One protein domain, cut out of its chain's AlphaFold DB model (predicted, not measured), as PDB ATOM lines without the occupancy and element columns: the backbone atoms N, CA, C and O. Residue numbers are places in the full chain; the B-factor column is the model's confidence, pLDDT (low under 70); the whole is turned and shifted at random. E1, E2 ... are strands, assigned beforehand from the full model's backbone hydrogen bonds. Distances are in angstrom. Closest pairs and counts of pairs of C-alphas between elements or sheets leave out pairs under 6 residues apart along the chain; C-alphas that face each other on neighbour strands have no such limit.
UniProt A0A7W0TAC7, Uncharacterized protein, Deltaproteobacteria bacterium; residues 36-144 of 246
ATOM      1  N   MET A  36     196.998 179.207 240.812       96.19
ATOM      2  CA  MET A  36     195.944 178.253 240.500       96.19
ATOM      3  C   MET A  36     195.195 178.695 239.250       96.19
ATOM      4  O   MET A  36     195.035 179.889 238.984       96.19
ATOM      5  N   ARG A  37     194.693 177.713 238.509       94.94
ATOM      6  CA  ARG A  37     193.873 177.941 237.326       94.94
ATOM      7  C   ARG A  37     192.454 178.354 237.725       94.94
ATOM      8  O   ARG A  37     191.896 177.804 238.679       94.94
ATOM      9  N   LEU A  38     191.863 179.280 236.968       95.00
ATOM     10  CA  LEU A  38     190.416 179.490 236.979       95.00
ATOM     11  C   LEU A  38     189.760 178.693 235.861       95.00
ATOM     12  O   LEU A  38     190.284 178.619 234.755       95.00
ATOM     13  N   SER A  39     188.579 178.167 236.157       94.38
ATOM     14  CA  SER A  39     187.621 177.734 235.154       94.38
ATOM     15  C   SER A  39     186.392 178.629 235.226       94.38
ATOM     16  O   SER A  39     185.764 178.762 236.284       94.38
ATOM     17  N   THR A  40     186.082 179.302 234.120       93.31
ATOM     18  CA  THR A  40     185.024 180.311 234.054       93.31
ATOM     19  C   THR A  40     183.975 179.909 233.029       93.31
ATOM     20  O   THR A  40     184.255 179.747 231.847       93.31
ATOM     21  N   HIS A  41     182.732 179.806 233.492       91.69
ATOM     22  CA  HIS A  41     181.613 179.296 232.713       91.69
ATOM     23  C   HIS A  41     180.543 180.369 232.531       91.69
ATOM     24  O   HIS A  41     180.109 181.016 233.495       91.69
ATOM     25  N   PHE A  42     180.092 180.536 231.289       88.56
ATOM     26  CA  PHE A  42     179.018 181.452 230.924       88.56
ATOM     27  C   PHE A  42     177.688 180.703 230.920       88.56
ATOM     28  O   PHE A  42     177.462 179.794 230.124       88.56
ATOM     29  N   LEU A  43     176.798 181.095 231.822       87.19
ATOM     30  CA  LEU A  43     175.487 180.495 231.982       87.19
ATOM     31  C   LEU A  43     174.439 181.390 231.308       87.19
ATOM     32  O   LEU A  43     174.240 182.527 231.753       87.19
ATOM     33  N   PRO A  44     173.741 180.906 230.268       81.25
ATOM     34  CA  PRO A  44     172.607 181.632 229.717       81.25
ATOM     35  C   PRO A  44     171.482 181.698 230.761       81.25
ATOM     36  O   PRO A  44     171.134 180.690 231.376       81.25
ATOM     37  N   GLN A  45     170.900 182.881 230.975       79.50
ATOM     38  CA  GLN A  45     169.673 183.047 231.764       79.50
ATOM     39  C   GLN A  45     168.697 183.971 231.034       79.50
ATOM     40  O   GLN A  45     169.102 184.788 230.207       79.50
ATOM     41  N   ALA A  46     167.409 183.870 231.376       74.88
ATOM     42  CA  ALA A  46     166.348 184.684 230.778       74.88
ATOM     43  C   ALA A  46     166.570 186.201 230.961       74.88
ATOM     44  O   ALA A  46     166.190 186.986 230.102       74.88
ATOM     45  N   THR A  47     167.218 186.612 232.056       74.81
ATOM     46  CA  THR A  47     167.499 188.020 232.398       74.81
ATOM     47  C   THR A  47     168.929 188.462 232.056       74.81
ATOM     48  O   THR A  47     169.359 189.553 232.436       74.81
ATOM     49  N   GLY A  48     169.681 187.629 231.329       75.69
ATOM     50  CA  GLY A  48     171.052 187.900 230.898       75.69
ATOM     51  C   GLY A  48     172.027 186.772 231.232       75.69
ATOM     52  O   GLY A  48     171.711 185.831 231.951       75.69
ATOM     53  N   ALA A  49     173.244 186.857 230.697       80.31
ATOM     54  CA  ALA A  49     174.284 185.877 230.994       80.31
ATOM     55  C   ALA A  49     174.826 186.068 232.419       80.31
ATOM     56  O   ALA A  49     175.235 187.171 232.797       80.31
ATOM     57  N   LYS A  50     174.872 184.978 233.190       87.12
ATOM     58  CA  LYS A  50     175.558 184.903 234.483       87.12
ATOM     59  C   LYS A  50     176.873 184.163 234.299       87.12
ATOM     60  O   LYS A  50     176.903 183.123 233.659       87.12
ATOM     61  N   THR A  51     177.943 184.647 234.910       90.38
ATOM     62  CA  THR A  51     179.227 183.939 234.930       90.38
ATOM     63  C   THR A  51     179.414 183.249 236.278       90.38
ATOM     64  O   THR A  51     179.090 183.825 237.319       90.38
ATOM     65  N   ARG A  52     179.932 182.019 236.275       93.94
ATOM     66  CA  ARG A  52     180.455 181.345 237.476       93.94
ATOM     67  C   ARG A  52     181.930 181.049 237.259       93.94
ATOM     68  O   ARG A  52     182.304 180.642 236.167       93.94
ATOM     69  N   SER A  53     182.747 181.292 238.277       95.75
ATOM     70  CA  SER A  53     184.187 181.043 238.224       95.75
ATOM     71  C   SER A  53     184.599 180.136 239.371       95.75
ATOM     72  O   SER A  53     184.093 180.268 240.488       95.75
ATOM     73  N   PHE A  54     185.519 179.229 239.077       97.12
ATOM     74  CA  PHE A  54     185.983 178.201 239.992       97.12
ATOM     75  C   PHE A  54     187.503 178.184 240.006       97.12
ATOM     76  O   PHE A  54     188.125 178.097 238.951       97.12
ATOM     77  N   VAL A  55     188.101 178.259 241.189       97.12
ATOM     78  CA  VAL A  55     189.547 178.083 241.356       97.12
ATOM     79  C   VAL A  55     189.823 176.606 241.584       97.12
ATOM     80  O   VAL A  55     189.279 176.026 242.521       97.12
ATOM     81  N   LEU A  56     190.624 175.995 240.711       96.62
ATOM     82  CA  LEU A  56     190.893 174.557 240.733       96.62
ATOM     83  C   LEU A  56     192.030 174.239 241.714       96.62
ATOM     84  O   LEU A  56     193.119 174.803 241.604       96.62
ATOM     85  N   PHE A  57     191.797 173.318 242.652       93.12
ATOM     86  CA  PHE A  57     192.796 172.904 243.647       93.12
ATOM     87  C   PHE A  57     193.527 171.605 243.301       93.12
ATOM     88  O   PHE A  57     194.617 171.376 243.826       93.12
ATOM     89  N   GLY A  58     192.953 170.773 242.433       92.94
ATOM     90  CA  GLY A  58     193.538 169.497 242.026       92.94
ATOM     91  C   GLY A  58     192.491 168.393 241.861       92.94
ATOM     92  O   GLY A  58     191.297 168.664 242.010       92.94
ATOM     93  N   PRO A  59     192.924 167.161 241.543       95.31
ATOM     94  CA  PRO A  59     192.034 166.014 241.398       95.31
ATOM     95  C   PRO A  59     191.182 165.760 242.648       95.31
ATOM     96  O   PRO A  59     191.626 165.990 243.774       95.31
ATOM     97  N   ALA A  60     189.966 165.253 242.453       95.12
ATOM     98  CA  ALA A  60     189.047 164.874 243.523       95.12
ATOM     99  C   ALA A  60     188.481 163.465 243.319       95.12
ATOM    100  O   ALA A  60     188.324 162.999 242.189       95.12
ATOM    101  N   ALA A  61     188.109 162.815 244.424       92.44
ATOM    102  CA  ALA A  61     187.299 161.604 244.379       92.44
ATOM    103  C   ALA A  61     185.911 161.930 243.805       92.44
ATOM    104  O   ALA A  61     185.287 162.912 244.204       92.44
ATOM    105  N   SER A  62     185.446 161.119 242.854       90.56
ATOM    106  CA  SER A  62     184.186 161.342 242.130       90.56
ATOM    107  C   SER A  62     183.064 160.371 242.507       90.56
ATOM    108  O   SER A  62     181.921 160.562 242.081       90.56
ATOM    109  N   GLU A  63     183.384 159.335 243.281       94.12
ATOM    110  CA  GLU A  63     182.454 158.285 243.681       94.12
ATOM    111  C   GLU A  63     181.412 158.812 244.678       94.12
ATOM    112  O   GLU A  63     181.721 159.605 245.565       94.12
ATOM    113  N   GLY A  64     180.153 158.400 244.503       93.81
ATOM    114  CA  GLY A  64     179.050 158.787 245.388       93.81
ATOM    115  C   GLY A  64     178.592 160.248 245.277       93.81
ATOM    116  O   GLY A  64     177.683 160.652 246.000       93.81
ATOM    117  N   LEU A  65     179.174 161.051 244.379       96.50
ATOM    118  CA  LEU A  65     178.794 162.455 244.217       96.50
ATOM    119  C   LEU A  65     177.456 162.621 243.481       96.50
ATOM    120  O   LEU A  65     177.218 162.043 242.417       96.50
ATOM    121  N   ALA A  66     176.602 163.497 244.012       97.38
ATOM    122  CA  ALA A  66     175.332 163.882 243.402       97.38
ATOM    123  C   ALA A  66     175.544 164.920 242.284       97.38
ATOM    124  O   ALA A  66     175.372 166.127 242.469       97.38
ATOM    125  N   TRP A  67     175.955 164.446 241.109       97.69
ATOM    126  CA  TRP A  67     176.249 165.301 239.962       97.69
ATOM    127  C   TRP A  67     175.009 165.967 239.363       97.69
ATOM    128  O   TRP A  67     174.003 165.319 239.076       97.69
ATOM    129  N   ARG A  68     175.136 167.251 239.031       96.94
ATOM    130  CA  ARG A  68     174.163 167.998 238.221       96.94
ATOM    131  C   ARG A  68     174.864 168.830 237.159       96.94
ATOM    132  O   ARG A  68     176.031 169.175 237.310       96.94
ATOM    133  N   LEU A  69     174.154 169.182 236.089       94.88
ATOM    134  CA  LEU A  69     174.685 170.119 235.097       94.88
ATOM    135  C   LEU A  69     174.969 171.477 235.751       94.88
ATOM    136  O   LEU A  69     174.149 171.992 236.518       94.88
ATOM    137  N   LEU A  70     176.125 172.056 235.426       93.69
ATOM    138  CA  LEU A  70     176.533 173.374 235.900       93.69
ATOM    139  C   LEU A  70     175.593 174.465 235.378       93.69
ATOM    140  O   LEU A  70     175.170 175.336 236.144       93.69
ATOM    141  N   ALA A  71     175.259 174.380 234.090       89.88
ATOM    142  CA  ALA A  71     174.289 175.220 233.405       89.88
ATOM    143  C   ALA A  71     173.322 174.333 232.600       89.88
ATOM    144  O   ALA A  71     173.608 173.962 231.460       89.88
ATOM    145  N   PRO A  72     172.164 173.965 233.172       87.31
ATOM    146  CA  PRO A  72     171.133 173.261 232.421       87.31
ATOM    147  C   PRO A  72     170.746 174.052 231.165       87.31
ATOM    148  O   PRO A  72     170.544 175.263 231.244       87.31
ATOM    149  N   ARG A  73     170.603 173.361 230.026       85.62
ATOM    150  CA  ARG A  73     170.257 173.956 228.716       85.62
ATOM    151  C   ARG A  73     171.335 174.888 228.127       85.62
ATOM    152  O   ARG A  73     171.014 175.752 227.318       85.62
ATOM    153  N   SER A  74     172.596 174.713 228.517       86.00
ATOM    154  CA  SER A  74     173.759 175.314 227.850       86.00
ATOM    155  C   SER A  74     174.495 174.273 227.000       86.00
ATOM    156  O   SER A  74     174.367 173.075 227.240       86.00
ATOM    157  N   TYR A  75     175.302 174.737 226.043       86.94
ATOM    158  CA  TYR A  75     176.300 173.904 225.356       86.94
ATOM    159  C   TYR A  75     177.437 173.461 226.287       86.94
ATOM    160  O   TYR A  75     178.170 172.525 225.981       86.94
ATOM    161  N   ASP A  76     177.579 174.126 227.431       89.19
ATOM    162  CA  ASP A  76     178.510 173.734 228.473       89.19
ATOM    163  C   ASP A  76     177.992 172.509 229.242       89.19
ATOM    164  O   ASP A  76     177.119 172.608 230.110       89.19
ATOM    165  N   ALA A  77     178.546 171.344 228.908       90.88
ATOM    166  CA  ALA A  77     178.197 170.061 229.510       90.88
ATOM    167  C   ALA A  77     178.877 169.804 230.870       90.88
ATOM    168  O   ALA A  77     178.732 168.706 231.420       90.88
ATOM    169  N   THR A  78     179.610 170.780 231.421       94.44
ATOM    170  CA  THR A  78     180.294 170.631 232.711       94.44
ATOM    171  C   THR A  78     179.286 170.263 233.800       94.44
ATOM    172  O   THR A  78     178.219 170.874 233.927       94.44
ATOM    173  N   LYS A  79     179.618 169.253 234.608       96.62
ATOM    174  CA  LYS A  79     178.831 168.867 235.787       96.62
ATOM    175  C   LYS A  79     179.503 169.372 237.055       96.62
ATOM    176  O   LYS A  79     180.720 169.513 237.114       96.62
ATOM    177  N   ILE A  80     178.692 169.622 238.067       98.00
ATOM    178  CA  ILE A  80     179.106 170.096 239.380       98.00
ATOM    179  C   ILE A  80     178.426 169.255 240.457       98.00
ATOM    180  O   ILE A  80     177.268 168.865 240.300       98.00
ATOM    181  N   ALA A  81     179.140 168.990 241.540       98.25
ATOM    182  CA  ALA A  81     178.611 168.433 242.773       98.25
ATOM    183  C   ALA A  81     179.021 169.347 243.933       98.25
ATOM    184  O   ALA A  81     180.090 169.964 243.902       98.25
ATOM    185  N   ASP A  82     178.159 169.470 244.938       97.56
ATOM    186  CA  ASP A  82     178.501 170.216 246.145       97.56
ATOM    187  C   ASP A  82     179.474 169.383 247.004       97.56
ATOM    188  O   ASP A  82     179.402 168.152 247.027       97.56
ATOM    189  N   ALA A  83     180.401 170.055 247.685       95.94
ATOM    190  CA  ALA A  83     181.310 169.454 248.657       95.94
ATOM    191  C   ALA A  83     181.096 170.102 250.033       95.94
ATOM    192  O   ALA A  83     180.429 171.136 250.143       95.94
ATOM    193  N   ALA A  84     181.657 169.503 251.086       94.88
ATOM    194  CA  ALA A  84     181.661 170.130 252.403       94.88
ATOM    195  C   ALA A  84     182.335 171.505 252.311       94.88
ATOM    196  O   ALA A  84     183.410 171.636 251.727       94.88
ATOM    197  N   ALA A  85     181.688 172.537 252.849       94.88
ATOM    198  CA  ALA A  85     182.284 173.865 252.876       94.88
ATOM    199  C   ALA A  85     183.563 173.853 253.724       94.88
ATOM    200  O   ALA A  85     183.654 173.132 254.717       94.88
ATOM    201  N   LEU A  86     184.527 174.693 253.354       93.81
ATOM    202  CA  LEU A  86     185.725 174.883 254.164       93.81
ATOM    203  C   LEU A  86     185.344 175.568 255.479       93.81
ATOM    204  O   LEU A  86     184.641 176.581 255.464       93.81
ATOM    205  N   GLU A  87     185.856 175.056 256.598       96.44
ATOM    206  CA  GLU A  87     185.647 175.666 257.920       96.44
ATOM    207  C   GLU A  87     186.167 177.109 257.964       96.44
ATOM    208  O   GLU A  87     185.566 177.983 258.586       96.44
ATOM    209  N   GLN A  88     187.268 177.372 257.254       96.31
ATOM    210  CA  GLN A  88     187.872 178.691 257.133       96.31
ATOM    211  C   GLN A  88     187.839 179.160 255.673       96.31
ATOM    212  O   GLN A  88     188.319 178.447 254.788       96.31
ATOM    213  N   PRO A  89     187.300 180.361 255.384       97.12
ATOM    214  CA  PRO A  89     187.336 180.915 254.038       97.12
ATOM    215  C   PRO A  89     188.772 181.124 253.547       97.12
ATOM    216  O   PRO A  89     189.582 181.764 254.220       97.12
ATOM    217  N   VAL A  90     189.056 180.677 252.327       97.25
ATOM    218  CA  VAL A  90     190.351 180.895 251.671       97.25
ATOM    219  C   VAL A  90     190.335 182.257 250.988       97.25
ATOM    220  O   VAL A  90     189.409 182.576 250.237       97.25
ATOM    221  N   ALA A  91     191.358 183.070 251.256       97.62
ATOM    222  CA  ALA A  91     191.590 184.319 250.543       97.62
ATOM    223  C   ALA A  91     192.346 184.049 249.239       97.62
ATOM    224  O   ALA A  91     193.329 183.313 249.229       97.62
ATOM    225  N   LEU A  92     191.892 184.661 248.150       97.88
ATOM    226  CA  LEU A  92     192.456 184.499 246.815       97.88
ATOM    227  C   LEU A  92     192.553 185.860 246.137       97.88
ATOM    228  O   LEU A  92     191.647 186.682 246.258       97.88
ATOM    229  N   THR A  93     193.612 186.073 245.368       97.88
ATOM    230  CA  THR A  93     193.748 187.219 244.467       97.88
ATOM    231  C   THR A  93     193.533 186.742 243.041       97.88
ATOM    232  O   THR A  93     194.371 186.038 242.488       97.88
ATOM    233  N   LEU A  94     192.391 187.096 242.456       97.75
ATOM    234  CA  LEU A  94     192.069 186.813 241.062       97.75
ATOM    235  C   LEU A  94     192.766 187.842 240.172       97.75
ATOM    236  O   LEU A  94     192.663 189.039 240.446       97.75
ATOM    237  N   LEU A  95     193.445 187.388 239.119       97.62
ATOM    238  CA  LEU A  95     194.160 188.247 238.174       97.62
ATOM    239  C   LEU A  95     193.748 187.941 236.738       97.62
ATOM    240  O   LEU A  95     193.578 186.782 236.361       97.62
ATOM    241  N   GLY A  96     193.614 188.984 235.927       96.75
ATOM    242  CA  GLY A  96     193.437 188.873 234.485       96.75
ATOM    243  C   GLY A  96     193.376 190.241 233.808       96.75
ATOM    244  O   GLY A  96     193.644 191.259 234.449       96.75
ATOM    245  N   PRO A  97     192.982 190.299 232.524       94.62
ATOM    246  CA  PRO A  97     192.968 191.537 231.741       94.62
ATOM    247  C   PRO A  97     192.114 192.665 232.333       94.62
ATOM    248  O   PRO A  97     192.339 193.830 232.033       94.62
ATOM    249  N   THR A  98     191.130 192.330 233.173       94.88
ATOM    250  CA  THR A  98     190.268 193.321 233.845       94.88
ATOM    251  C   THR A  98     190.833 193.848 235.168       94.88
ATOM    252  O   THR A  98     190.188 194.662 235.823       94.88
ATOM    253  N   GLY A  99     192.036 193.413 235.558       95.38
ATOM    254  CA  GLY A  99     192.737 193.847 236.762       95.38
ATOM    255  C   GLY A  99     192.860 192.751 237.818       95.38
ATOM    256  O   GLY A  99     192.852 191.555 237.517       95.38
ATOM    257  N   ALA A 100     192.993 193.184 239.071       96.31
ATOM    258  CA  ALA A 100     193.162 192.325 240.234       96.31
ATOM    259  C   ALA A 100     191.975 192.446 241.190       96.31
ATOM    260  O   ALA A 100     191.417 193.530 241.377       96.31
ATOM    261  N   ARG A 101     191.593 191.338 241.831       96.62
ATOM    262  CA  ARG A 101     190.542 191.339 242.852       96.62
ATOM    263  C   ARG A 101     190.830 190.332 243.950       96.62
ATOM    264  O   ARG A 101     190.937 189.140 243.686       96.62
ATOM    265  N   VAL A 102     190.842 190.800 245.193       97.25
ATOM    266  CA  VAL A 102     190.862 189.912 246.357       97.25
ATOM    267  C   VAL A 102     189.445 189.422 246.648       97.25
ATOM    268  O   VAL A 102     188.505 190.213 246.748       97.25
ATOM    269  N   VAL A 103     189.287 188.111 246.786       97.00
ATOM    270  CA  VAL A 103     188.041 187.442 247.165       97.00
ATOM    271  C   VAL A 103     188.296 186.490 248.329       97.00
ATOM    272  O   VAL A 103     189.421 186.050 248.557       97.00
ATOM    273  N   LYS A 104     187.239 186.165 249.071       97.69
ATOM    274  CA  LYS A 104     187.241 185.084 250.058       97.69
ATOM    275  C   LYS A 104     186.089 184.145 249.748       97.69
ATOM    276  O   LYS A 104     185.008 184.615 249.395       97.69
ATOM    277  N   SER A 105     186.309 182.843 249.876       97.75
ATOM    278  CA  SER A 105     185.240 181.858 249.721       97.75
ATOM    279  C   SER A 105     185.488 180.636 250.598       97.75
ATOM    280  O   SER A 105     186.626 180.221 250.803       97.75
ATOM    281  N   SER A 106     184.407 180.071 251.126       97.50
ATOM    282  CA  SER A 106     184.369 178.758 251.779       97.50
ATOM    283  C   SER A 106     183.588 177.732 250.951       97.50
ATOM    284  O   SER A 106     183.459 176.577 251.351       97.50
ATOM    285  N   ARG A 107     183.043 178.137 249.793       97.88
ATOM    286  CA  ARG A 107     182.142 177.314 248.982       97.88
ATOM    287  C   ARG A 107     182.934 176.338 248.119       97.88
ATOM    288  O   ARG A 107     183.272 176.643 246.973       97.88
ATOM    289  N   GLN A 108     183.222 175.172 248.684       97.44
ATOM    290  CA  GLN A 108     183.873 174.085 247.970       97.44
ATOM    291  C   GLN A 108     182.868 173.320 247.106       97.44
ATOM    292  O   GLN A 108     181.715 173.104 247.483       97.44
ATOM    293  N   VAL A 109     183.323 172.919 245.927       98.12
ATOM    294  CA  VAL A 109     182.572 172.117 244.967       98.12
ATOM    295  C   VAL A 109     183.511 171.106 244.318       98.12
ATOM    296  O   VAL A 109     184.737 171.222 244.405       98.12
ATOM    297  N   VAL A 110     182.936 170.131 243.628       98.06
ATOM    298  CA  VAL A 110     183.668 169.275 242.697       98.06
ATOM    299  C   VAL A 110     183.134 169.537 241.299       98.06
ATOM    300  O   VAL A 110     181.922 169.532 241.082       98.06
ATOM    301  N   LEU A 111     184.029 169.789 240.350       97.31
ATOM    302  CA  LEU A 111     183.703 169.867 238.930       97.31
ATOM    303  C   LEU A 111     184.042 168.536 238.270       97.31
ATOM    304  O   LEU A 111     185.088 167.955 238.543       97.31
ATOM    305  N   ALA A 112     183.165 168.048 237.402       96.00
ATOM    306  CA  ALA A 112     183.506 166.959 236.497       96.00
ATOM    307  C   ALA A 112     184.408 167.483 235.370       96.00
ATOM    308  O   ALA A 112     184.599 168.692 235.250       96.00
ATOM    309  N   GLN A 113     184.896 166.576 234.519       91.38
ATOM    310  CA  GLN A 113     185.715 166.928 233.358       91.38
ATOM    311  C   GLN A 113     185.088 168.053 232.520       91.38
ATOM    312  O   GLN A 113     183.861 168.128 232.367       91.38
ATOM    313  N   SER A 114     185.942 168.893 231.946       88.38
ATOM    314  CA  SER A 114     185.557 169.972 231.039       88.38
ATOM    315  C   SER A 114     186.479 169.988 229.816       88.38
ATOM    316  O   SER A 114     187.361 169.150 229.670       88.38
ATOM    317  N   TRP A 115     186.294 170.957 228.921       83.50
ATOM    318  CA  TRP A 115     187.221 171.198 227.809       83.50
ATOM    319  C   TRP A 115     188.582 171.742 228.278       83.50
ATOM    320  O   TRP A 115     189.543 171.758 227.514       83.50
ATOM    321  N   GLU A 116     188.666 172.203 229.526       85.12
ATOM    322  CA  GLU A 116     189.858 172.811 230.106       85.12
ATOM    323  C   GLU A 116     190.741 171.828 230.870       85.12
ATOM    324  O   GLU A 116     191.949 172.051 230.986       85.12
ATOM    325  N   PHE A 117     190.144 170.780 231.426       89.12
ATOM    326  CA  PHE A 117     190.810 169.825 232.298       89.12
ATOM    327  C   PHE A 117     190.116 168.465 232.250       89.12
ATOM    328  O   PHE A 117     188.892 168.368 232.132       89.12
ATOM    329  N   ASP A 118     190.917 167.421 232.424       89.69
ATOM    330  CA  ASP A 118     190.450 166.043 232.460       89.69
ATOM    331  C   ASP A 118     190.166 165.595 233.897       89.69
ATOM    332  O   ASP A 118     190.848 165.996 234.843       89.69
ATOM    333  N   GLY A 119     189.186 164.705 234.056       92.88
ATOM    334  CA  GLY A 119     188.834 164.127 235.353       92.88
ATOM    335  C   GLY A 119     188.056 165.066 236.282       92.88
ATOM    336  O   GLY A 119     187.696 166.189 235.930       92.88
ATOM    337  N   ALA A 120     187.727 164.557 237.471       96.44
ATOM    338  CA  ALA A 120     187.028 165.328 238.493       96.44
ATOM    339  C   ALA A 120     188.015 166.177 239.302       96.44
ATOM    340  O   ALA A 120     189.057 165.686 239.737       96.44
ATOM    341  N   MET A 121     187.656 167.435 239.536       96.94
ATOM    342  CA  MET A 121     188.512 168.442 240.149       96.94
ATOM    343  C   MET A 121     187.847 169.044 241.381       96.94
ATOM    344  O   MET A 121     186.703 169.499 241.314       96.94
ATOM    345  N   SER A 122     188.573 169.099 242.497       97.25
ATOM    346  CA  SER A 122     188.179 169.912 243.644       97.25
ATOM    347  C   SER A 122     188.364 171.379 243.289       97.25
ATOM    348  O   SER A 122     189.396 171.765 242.729       97.25
ATOM    349  N   ALA A 123     187.369 172.198 243.610       97.62
ATOM    350  CA  ALA A 123     187.405 173.610 243.296       97.62
ATOM    351  C   ALA A 123     186.718 174.465 244.361       97.62
ATOM    352  O   ALA A 123     185.875 173.999 245.130       97.62
ATOM    353  N   LEU A 124     187.062 175.748 244.366       97.88
ATOM    354  CA  LEU A 124     186.387 176.770 245.151       97.88
ATOM    355  C   LEU A 124     185.583 177.669 244.221       97.88
ATOM    356  O   LEU A 124     186.141 178.290 243.315       97.88
ATOM    357  N   GLU A 125     184.278 177.769 244.444       97.94
ATOM    358  CA  GLU A 125     183.466 178.741 243.721       97.94
ATOM    359  C   GLU A 125     183.769 180.146 244.246       97.94
ATOM    360  O   GLU A 125     183.653 180.413 245.446       97.94
ATOM    361  N   VAL A 126     184.149 181.053 243.346       97.19
ATOM    362  CA  VAL A 126     184.533 182.423 243.692       97.19
ATOM    363  C   VAL A 126     183.592 183.448 243.056       97.19
ATOM    364  O   VAL A 126     183.167 183.285 241.907       97.19
ATOM    365  N   PRO A 127     183.253 184.533 243.776       93.12
ATOM    366  CA  PRO A 127     182.427 185.594 243.220       93.12
ATOM    367  C   PRO A 127     183.217 186.390 242.173       93.12
ATOM    368  O   PRO A 127     184.194 187.066 242.499       93.12
ATOM    369  N   ALA A 128     182.754 186.361 240.924       87.81
ATOM    370  CA  ALA A 128     183.274 187.186 239.837       87.81
ATOM    371  C   ALA A 128     182.211 188.217 239.407       87.81
ATOM    372  O   ALA A 128     181.070 187.829 239.138       87.81
ATOM    373  N   PRO A 129     182.537 189.523 239.345       87.31
ATOM    374  CA  PRO A 129     181.623 190.530 238.815       87.31
ATOM    375  C   PRO A 129     181.227 190.239 237.368       87.31
ATOM    376  O   PRO A 129     182.006 189.679 236.594       87.31
ATOM    377  N   ARG A 130     180.030 190.679 236.972       86.00
ATOM    378  CA  ARG A 130     179.589 190.591 235.577       86.00
ATOM    379  C   ARG A 130     180.582 191.329 234.672       86.00
ATOM    380  O   ARG A 130     180.911 192.480 234.932       86.00
ATOM    381  N   GLY A 131     181.034 190.662 233.611       86.19
ATOM    382  CA  GLY A 131     181.983 191.222 232.642       86.19
ATOM    383  C   GLY A 131     183.452 191.180 233.073       86.19
ATOM    384  O   GLY A 131     184.313 191.476 232.249       86.19
ATOM    385  N   ALA A 132     183.758 190.775 234.311       91.56
ATOM    386  CA  ALA A 132     185.137 190.559 234.725       91.56
ATOM    387  C   ALA A 132     185.745 189.361 233.980       91.56
ATOM    388  O   ALA A 132     185.078 188.349 233.753       91.56
ATOM    389  N   ARG A 133     187.022 189.487 233.614       93.38
ATOM    390  CA  ARG A 133     187.829 188.429 233.003       93.38
ATOM    391  C   ARG A 133     189.086 188.242 233.840       93.38
ATOM    392  O   ARG A 133     189.926 189.147 233.909       93.38
ATOM    393  N   PHE A 134     189.153 187.089 234.492       96.19
ATOM    394  CA  PHE A 134     190.270 186.624 235.301       96.19
ATOM    395  C   PHE A 134     190.767 185.310 234.702       96.19
ATOM    396  O   PHE A 134     189.953 184.488 234.295       96.19
ATOM    397  N   GLU A 135     192.080 185.129 234.658       95.25
ATOM    398  CA  GLU A 135     192.739 183.968 234.047       95.25
ATOM    399  C   GLU A 135     193.267 183.008 235.124       95.25
ATOM    400  O   GLU A 135     193.265 181.788 234.960       95.25
ATOM    401  N   ILE A 136     193.712 183.559 236.258       97.06
ATOM    402  CA  ILE A 136     194.365 182.812 237.338       97.06
ATOM    403  C   ILE A 136     193.969 183.342 238.723       97.06
ATOM    404  O   ILE A 136     193.439 184.448 238.872       97.06
ATOM    405  N   ALA A 137     194.244 182.540 239.745       97.56
ATOM    406  CA  ALA A 137     194.159 182.924 241.144       97.56
ATOM    407  C   ALA A 137     195.517 182.742 241.809       97.56
ATOM    408  O   ALA A 137     196.230 181.779 241.542       97.56
ATOM    409  N   ILE A 138     195.838 183.642 242.727       97.25
ATOM    410  CA  ILE A 138     196.967 183.512 243.633       97.25
ATOM    411  C   ILE A 138     196.428 183.294 245.042       97.25
ATOM    412  O   ILE A 138     195.542 184.026 245.481       97.25
ATOM    413  N   GLU A 139     196.958 182.307 245.758       96.06
ATOM    414  CA  GLU A 139     196.604 182.085 247.159       96.06
ATOM    415  C   GLU A 139     197.010 183.277 248.036       96.06
ATOM    416  O   GLU A 139     198.158 183.720 248.005       96.06
ATOM    417  N   GLY A 140     196.071 183.796 248.829       96.62
ATOM    418  CA  GLY A 140     196.253 184.963 249.690       96.62
ATOM    419  C   GLY A 140     195.774 186.285 249.082       96.62
ATOM    420  O   GLY A 140     195.207 186.344 247.989       96.62
ATOM    421  N   ALA A 141     195.987 187.369 249.830       97.00
ATOM    422  CA  ALA A 141     195.666 188.734 249.419       97.00
ATOM    423  C   ALA A 141     196.940 189.461 248.956       97.00
ATOM    424  O   ALA A 141     197.800 189.790 249.772       97.00
ATOM    425  N   HIS A 142     197.044 189.718 247.653       96.44
ATOM    426  CA  HIS A 142     198.180 190.385 247.014       96.44
ATOM    427  C   HIS A 142     197.685 191.667 246.347       96.44
ATOM    428  O   HIS A 142     197.284 191.670 245.187       96.44
ATOM    429  N   ALA A 143     197.634 192.753 247.119       91.94
ATOM    430  CA  ALA A 143     197.073 194.033 246.672       91.94
ATOM    431  C   ALA A 143     197.897 194.706 245.559       91.94
ATOM    432  O   ALA A 143     197.379 195.533 244.815       91.94
ATOM    433  N   ASP A 144     199.173 194.351 245.455       93.75
ATOM    434  CA  ASP A 144     200.128 194.842 244.469       93.75
ATOM    435  C   ASP A 144     200.226 193.950 243.225       93.75
ATOM    436  O   ASP A 144     200.906 194.330 242.271       93.75
TER     437      ASP A 144
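AT A GLANCE: This is residues 36 to 144 of the 246 residues of an uncharacterized protein of Deltaproteobacteria bacterium (UniProt A0A7W0TAC7). One antiparallel sheet of eight strands, strongly twisted, folds back on itself into two leaves, E3 E6 E7 on one side and E1 E8 E4 E5 on the other, with the bent strand E2 as the hinge between them. The fold is not closed: the edge strands E3 and E5 stay apart, and a long link, residues 60 to 78, runs from E2 to E3. The printed part has 109 residues with no named helix and eight named strands, E1 to E8 along the chain, in the sheet order E3 E6 E7 E2 E1 E8 E4 E5; the class is all strand, with 50 residues, under half, in named elements. It is compact, with a radius of gyration of the C-alphas of 13.7 A, and spans 40 by 33 by 23 A.

HOW THE PARTS SIT: Start at E1, residues 36 to 43, which forms a hairpin with E2, residues 50 to 59; look for N 41 and O 52, 2.8 A apart. E1 is staggered: residues 38 to 43 pair with E2, and residues 36 to 37 pair with E8, residues 136 to 139, where N 36 and O 137 are 2.8 A apart. E2 bends by 55 degrees at residue 56. On its other side find E7, residues 121 to 126, antiparallel to it, with N 55 and O 124 2.9 A apart. E7 forms a hairpin with E6, residues 108 to 111, with N 109 and O 123 at 2.9 A. Next comes the edge strand E3, residues 79 to 82, with N 81 and O 110 2.9 A apart. In the other leaf, E8 is beside E4, residues 90 to 96, with N 93 and O 138 at 2.8 A. E4 forms a hairpin with the edge strand E5, residues 99 to 105, with N 94 and O 101 at 2.8 A. Across the folded sheet, the closest C-alphas of E5 and E7 are those of Ser 105 and Val 126, 6.1 A apart.

IN THESE COORDINATES: Find C-alpha 36 at (195.944, 178.253, 240.500); from there E1 runs 22.3 A to Leu 43. E2, from Lys 50, runs 26.0 A to C-alpha 59 at (192.034, 166.014, 241.398). E3 runs from Lys 79 to Asp 82. E4, 90 to 96, and E5, 99 to 105, are each 19.2 A long. E6 runs from Gln 108 to Leu 111, and E7, 121 to 126, is 15.0 A long. E8 ends at C-alpha 139, (196.604, 182.085, 247.159).

THE WHOLE: The two C-alphas farthest apart are those of Gly 64 and Asp 144, 41.8 A. The printed part has no cut. The long link is E2 to E3, and within it residues 68 to 69 pair antiparallel with residues 79 to 80 of E3. The mean pLDDT of the printed part is 93.3, and no printed residue is under 70.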